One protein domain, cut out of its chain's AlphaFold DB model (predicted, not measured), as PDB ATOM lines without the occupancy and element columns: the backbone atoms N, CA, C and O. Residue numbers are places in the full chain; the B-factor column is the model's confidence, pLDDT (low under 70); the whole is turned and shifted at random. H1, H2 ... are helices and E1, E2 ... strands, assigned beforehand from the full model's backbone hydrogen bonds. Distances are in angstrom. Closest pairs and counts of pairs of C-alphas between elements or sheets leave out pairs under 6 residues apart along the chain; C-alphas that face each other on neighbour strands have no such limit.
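AT A GLANCE: This is residues 41 to 82 of the 82 residues of an uncharacterized protein of Methanosarcinales archaeon (UniProt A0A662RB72). A long, narrow hairpin of two strands, E1 and E2, has one helix, H1, packed over one of its faces, while the other face is bare. H1 runs roughly lengthwise over the hairpin, at a slant, and the two ends of the rod are the loop of residues 56 to 62, which folds back from H1 into E1, and the turn of residues 72 and 73 between the strands. The printed part has 42 residues, with one named helix and then two named strands, in the order H1, E1, E2; the sheet has the order E1 - E2 and is antiparallel, and the class is mixed, helices and strands. The whole is only just loose, close to compact, with a radius of gyration of the C-alphas of 11.1 A, and the C-alphas span 35 by 14 by 10 A.

IN THESE COORDINATES: H1 takes residues 41 to 55 and is 20.8 A long from first to last C-alpha; it begins at C-alpha 41, at (-3.393, 6.941, 35.501), and ends at C-alpha 55, at (-19.492, 19.936, 37.838). E1, residues 63 to 71, is 25.3 A long and is the longest strand by residues, with 9. E2, residues 74 to 81, is 24.3 A long and ends at C-alpha 81, at (-11.755, 18.609, 45.355).

HOW THE PARTS SIT: The closest C-alphas of H1 and E1 are those of Cys 44 and Val 68, 5.5 A apart. The closest C-alphas of H1 and E2 are those of Glu 41 and Ala 76, 5.0 A apart. The centre of H1 is 9.4 A from the centre of E1 and 9.4 A from that of E2. E1 and E2 form a hairpin; they are antiparallel neighbours, with 170 degrees between their N-to-C directions. The C-alphas of Ser 63 and Val 81 face each other at 4.2 A, and those of Gly 71 and Gln 74 at 5.1 A. N 64 and O 80 are within hydrogen-bond range at 2.8 A, and so are N 76 and O 68, at 2.8 A. In H1 every O i to N i+4 pair is within hydrogen-bond range.

THE WHOLE: The outline is a rod; the two C-alphas farthest apart are those of Gly 59 and Ile 72, at 35.1 A. The first and last printed C-alphas, of Glu 41 and Leu 82, are 19.6 A apart, and residue 82 is the chain's last residue. The printed part has no cut. The link from H1 to E1, with 7 residues, is short, and the link from E1 to E2, with 2 residues, is tight. The mean pLDDT of the printed part is 94.8, and no printed residue is under 70.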
ATOM      1  N   GLU A  41      -3.667   5.756  34.684       95.88
ATOM      2  CA  GLU A  41      -3.393   6.941  35.501       95.88
ATOM      3  C   GLU A  41      -3.660   8.240  34.738       95.88
ATOM      4  O   GLU A  41      -4.430   9.080  35.216       95.88
ATOM      5  N   ASP A  42      -3.073   8.388  33.547       95.88
ATOM      6  CA  ASP A  42      -3.237   9.584  32.715       95.88
ATOM      7  C   ASP A  42      -4.694   9.730  32.249       95.88
ATOM      8  O   ASP A  42      -5.269  10.824  32.312       95.88
ATOM      9  N   LEU A  43      -5.336   8.623  31.862       96.06
ATOM     10  CA  LEU A  43      -6.758   8.594  31.516       96.06
ATOM     11  C   LEU A  43      -7.646   8.965  32.708       96.06
ATOM     12  O   LEU A  43      -8.577   9.757  32.561       96.06
ATOM     13  N   CYS A  44      -7.362   8.426  33.893       96.75
ATOM     14  CA  CYS A  44      -8.120   8.710  35.109       96.75
ATOM     15  C   CYS A  44      -8.053  10.197  35.464       96.75
ATOM     16  O   CYS A  44      -9.088  10.818  35.718       96.75
ATOM     17  N   GLN A  45      -6.860  10.792  35.391       96.38
ATOM     18  CA  GLN A  45      -6.665  12.218  35.635       96.38
ATOM     19  C   GLN A  45      -7.375  13.084  34.585       96.38
ATOM     20  O   GLN A  45      -8.014  14.082  34.934       96.38
ATOM     21  N   PHE A  46      -7.313  12.700  33.308       97.06
ATOM     22  CA  PHE A  46      -8.002  13.408  32.232       97.06
ATOM     23  C   PHE A  46      -9.520  13.394  32.435       97.06
ATOM     24  O   PHE A  46     -10.147  14.455  32.465       97.06
ATOM     25  N   VAL A  47     -10.110  12.221  32.677       96.44
ATOM     26  CA  VAL A  47     -11.551  12.077  32.929       96.44
ATOM     27  C   VAL A  47     -11.974  12.866  34.170       96.44
ATOM     28  O   VAL A  47     -12.963  13.600  34.119       96.44
ATOM     29  N   ALA A  48     -11.216  12.784  35.265       96.88
ATOM     30  CA  ALA A  48     -11.507  13.541  36.479       96.88
ATOM     31  C   ALA A  48     -11.467  15.055  36.247       96.88
ATOM     32  O   ALA A  48     -12.352  15.766  36.725       96.88
ATOM     33  N   SER A  49     -10.507  15.549  35.461       95.88
ATOM     34  CA  SER A  49     -10.423  16.973  35.121       95.88
ATOM     35  C   SER A  49     -11.634  17.443  34.308       95.88
ATOM     36  O   SER A  49     -12.188  18.511  34.570       95.88
ATOM     37  N   GLN A  50     -12.114  16.612  33.377       96.69
ATOM     38  CA  GLN A  50     -13.272  16.929  32.548       96.69
ATOM     39  C   GLN A  50     -14.567  16.931  33.360       96.69
ATOM     40  O   GLN A  50     -15.357  17.866  33.243       96.69
ATOM     41  N   LEU A  51     -14.753  15.943  34.240       96.31
ATOM     42  CA  LEU A  51     -15.889  15.914  35.162       96.31
ATOM     43  C   LEU A  51     -15.863  17.101  36.128       96.31
ATOM     44  O   LEU A  51     -16.898  17.721  36.360       96.31
ATOM     45  N   THR A  52     -14.685  17.456  36.644       95.50
ATOM     46  CA  THR A  52     -14.515  18.606  37.539       95.50
ATOM     47  C   THR A  52     -14.903  19.904  36.844       95.50
ATOM     48  O   THR A  52     -15.682  20.679  37.390       95.50
ATOM     49  N   ALA A  53     -14.454  20.118  35.604       94.69
ATOM     50  CA  ALA A  53     -14.836  21.294  34.827       94.69
ATOM     51  C   ALA A  53     -16.362  21.395  34.635       94.69
ATOM     52  O   ALA A  53     -16.931  22.469  34.823       94.69
ATOM     53  N   LEU A  54     -17.032  20.277  34.332       94.81
ATOM     54  CA  LEU A  54     -18.486  20.231  34.135       94.81
ATOM     55  C   LEU A  54     -19.282  20.446  35.430       94.81
ATOM     56  O   LEU A  54     -20.352  21.050  35.396       94.81
ATOM     57  N   LEU A  55     -18.774  19.954  36.560       94.56
ATOM     58  CA  LEU A  55     -19.492  19.936  37.838       94.56
ATOM     59  C   LEU A  55     -19.087  21.065  38.801       94.56
ATOM     60  O   LEU A  55     -19.767  21.264  39.804       94.56
ATOM     61  N   SER A  56     -18.046  21.839  38.485       91.00
ATOM     62  CA  SER A  56     -17.515  22.948  39.304       91.00
ATOM     63  C   SER A  56     -18.554  23.991  39.734       91.00
ATOM     64  O   SER A  56     -18.433  24.587  40.799       91.00
ATOM     65  N   ASN A  57     -19.618  24.184  38.952       92.81
ATOM     66  CA  ASN A  57     -20.670  25.156  39.265       92.81
ATOM     67  C   ASN A  57     -21.713  24.644  40.281       92.81
ATOM     68  O   ASN A  57     -22.626  25.382  40.656       92.81
ATOM     69  N   HIS A  58     -21.606  23.391  40.730       92.62
ATOM     70  CA  HIS A  58     -22.523  22.791  41.695       92.62
ATOM     71  C   HIS A  58     -21.966  22.900  43.118       92.62
ATOM     72  O   HIS A  58     -21.254  22.022  43.594       92.62
ATOM     73  N   GLY A  59     -22.363  23.950  43.845       90.50
ATOM     74  CA  GLY A  59     -21.879  24.229  45.208       90.50
ATOM     75  C   GLY A  59     -22.251  23.199  46.288       90.50
ATOM     76  O   GLY A  59     -21.909  23.384  47.452       90.50
ATOM     77  N   ASN A  60     -22.971  22.132  45.935       95.88
ATOM     78  CA  ASN A  60     -23.307  21.019  46.822       95.88
ATOM     79  C   ASN A  60     -22.437  19.769  46.595       95.88
ATOM     80  O   ASN A  60     -22.690  18.743  47.227       95.88
ATOM     81  N   ILE A  61     -21.455  19.827  45.691       95.44
ATOM     82  CA  ILE A  61     -20.523  18.732  45.419       95.44
ATOM     83  C   ILE A  61     -19.147  19.147  45.941       95.44
ATOM     84  O   ILE A  61     -18.588  20.136  45.490       95.44
ATOM     85  N   SER A  62     -18.604  18.399  46.901       94.94
ATOM     86  CA  SER A  62     -17.314  18.721  47.534       94.94
ATOM     87  C   SER A  62     -16.112  18.075  46.850       94.94
ATOM     88  O   SER A  62     -14.981  18.518  47.018       94.94
ATOM     89  N   SER A  63     -16.326  16.966  46.145       95.94
ATOM     90  CA  SER A  63     -15.245  16.191  45.541       95.94
ATOM     91  C   SER A  63     -15.769  15.209  44.507       95.94
ATOM     92  O   SER A  63     -16.894  14.718  44.626       95.94
ATOM     93  N   ILE A  64     -14.916  14.854  43.554       96.31
ATOM     94  CA  ILE A  64     -15.156  13.824  42.546       96.31
ATOM     95  C   ILE A  64     -14.047  12.787  42.658       96.31
ATOM     96  O   ILE A  64     -12.869  13.131  42.585       96.31
ATOM     97  N   SER A  65     -14.423  11.518  42.788       97.19
ATOM     98  CA  SER A  65     -13.498  10.390  42.709       97.19
ATOM     99  C   SER A  65     -13.740   9.627  41.416       97.19
ATOM    100  O   SER A  65     -14.869   9.231  41.130       97.19
ATOM    101  N   VAL A  66     -12.677   9.411  40.648       97.44
ATOM    102  CA  VAL A  66     -12.708   8.654  39.394       97.44
ATOM    103  C   VAL A  66     -11.819   7.435  39.540       97.44
ATOM    104  O   VAL A  66     -10.770   7.493  40.180       97.44
ATOM    105  N   ARG A  67     -12.251   6.328  38.937       96.31
ATOM    106  CA  ARG A  67     -11.457   5.117  38.773       96.31
ATOM    107  C   ARG A  67     -11.568   4.639  37.331       96.31
ATOM    108  O   ARG A  67     -12.671   4.571  36.795       96.31
ATOM    109  N   VAL A  68     -10.428   4.316  36.737       96.75
ATOM    110  CA  VAL A  68     -10.310   3.696  35.417       96.75
ATOM    111  C   VAL A  68      -9.657   2.339  35.620       96.75
ATOM    112  O   VAL A  68      -8.567   2.263  36.182       96.75
ATOM    113  N   ASP A  69     -10.331   1.274  35.196       95.88
ATOM    114  CA  ASP A  69      -9.813  -0.092  35.238       95.88
ATOM    115  C   ASP A  69      -9.574  -0.569  33.795       95.88
ATOM    116  O   ASP A  69     -10.512  -0.667  33.007       95.88
ATOM    117  N   GLU A  70      -8.319  -0.858  33.447       92.56
ATOM    118  CA  GLU A  70      -7.940  -1.459  32.156       92.56
ATOM    119  C   GLU A  70      -8.228  -2.968  32.135       92.56
ATOM    120  O   GLU A  70      -8.471  -3.567  31.087       92.56
ATOM    121  N   GLY A  71      -8.220  -3.597  33.311       91.62
ATOM    122  CA  GLY A  71      -8.475  -5.017  33.495       91.62
ATOM    123  C   GLY A  71      -8.550  -5.399  34.971       91.62
ATOM    124  O   GLY A  71      -8.432  -4.564  35.869       91.62
ATOM    125  N   ILE A  72      -8.748  -6.689  35.251       91.06
ATOM    126  CA  ILE A  72      -8.871  -7.181  36.630       91.06
ATOM    127  C   ILE A  72      -7.562  -6.917  37.387       91.06
ATOM    128  O   ILE A  72      -6.531  -7.514  37.091       91.06
ATOM    129  N   GLY A  73      -7.618  -6.031  38.383       89.19
ATOM    130  CA  GLY A  73      -6.462  -5.672  39.209       89.19
ATOM    131  C   GLY A  73      -5.463  -4.720  38.543       89.19
ATOM    132  O   GLY A  73      -4.368  -4.556  39.075       89.19
ATOM    133  N   GLN A  74      -5.812  -4.104  37.410       93.19
ATOM    134  CA  GLN A  74      -5.000  -3.099  36.718       93.19
ATOM    135  C   GLN A  74      -5.863  -1.863  36.467       93.19
ATOM    136  O   GLN A  74      -6.804  -1.897  35.675       93.19
ATOM    137  N   GLY A  75      -5.574  -0.788  37.189       95.00
ATOM    138  CA  GLY A  75      -6.354   0.435  37.122       95.00
ATOM    139  C   GLY A  75      -5.803   1.516  38.035       95.00
ATOM    140  O   GLY A  75      -4.980   1.252  38.915       95.00
ATOM    141  N   ALA A  76      -6.303   2.729  37.844       97.19
ATOM    142  CA  ALA A  76      -5.901   3.905  38.591       97.19
ATOM    143  C   ALA A  76      -7.121   4.647  39.131       97.19
ATOM    144  O   ALA A  76      -8.169   4.722  38.488       97.19
ATOM    145  N   GLY A  77      -6.972   5.221  40.320       97.12
ATOM    146  CA  GLY A  77      -7.986   6.054  40.949       97.12
ATOM    147  C   GLY A  77      -7.406   7.398  41.359       97.12
ATOM    148  O   GLY A  77      -6.300   7.456  41.891       97.12
ATOM    149  N   CYS A  78      -8.166   8.466  41.152       97.12
ATOM    150  CA  CYS A  78      -7.827   9.795  41.641       97.12
ATOM    151  C   CYS A  78      -9.053  10.463  42.270       97.12
ATOM    152  O   CYS A  78     -10.194  10.025  42.102       97.12
ATOM    153  N   THR A  79      -8.820  11.501  43.069       97.56
ATOM    154  CA  THR A  79      -9.886  12.311  43.666       97.56
ATOM    155  C   THR A  79      -9.526  13.779  43.542       97.56
ATOM    156  O   THR A  79      -8.412  14.171  43.884       97.56
ATOM    157  N   MET A  80     -10.473  14.578  43.060       94.69
ATOM    158  CA  MET A  80     -10.346  16.025  42.931       94.69
ATOM    159  C   MET A  80     -11.345  16.699  43.861       94.69
ATOM    160  O   MET A  80     -12.499  16.282  43.951       94.69
ATOM    161  N   VAL A  81     -10.889  17.727  44.569       92.38
ATOM    162  CA  VAL A  81     -11.755  18.609  45.355       92.38
ATOM    163  C   VAL A  81     -12.256  19.708  44.419       92.38
ATOM    164  O   VAL A  81     -11.471  20.206  43.610       92.38
ATOM    165  N   LEU A  82     -13.550  20.015  44.501       85.31
ATOM    166  CA  LEU A  82     -14.224  21.039  43.693       85.31
ATOM    167  C   LEU A  82     -14.194  22.408  44.375       85.31
ATOM    168  O   LEU A  82     -14.303  22.442  45.623       85.31
TER     169      LEU A  82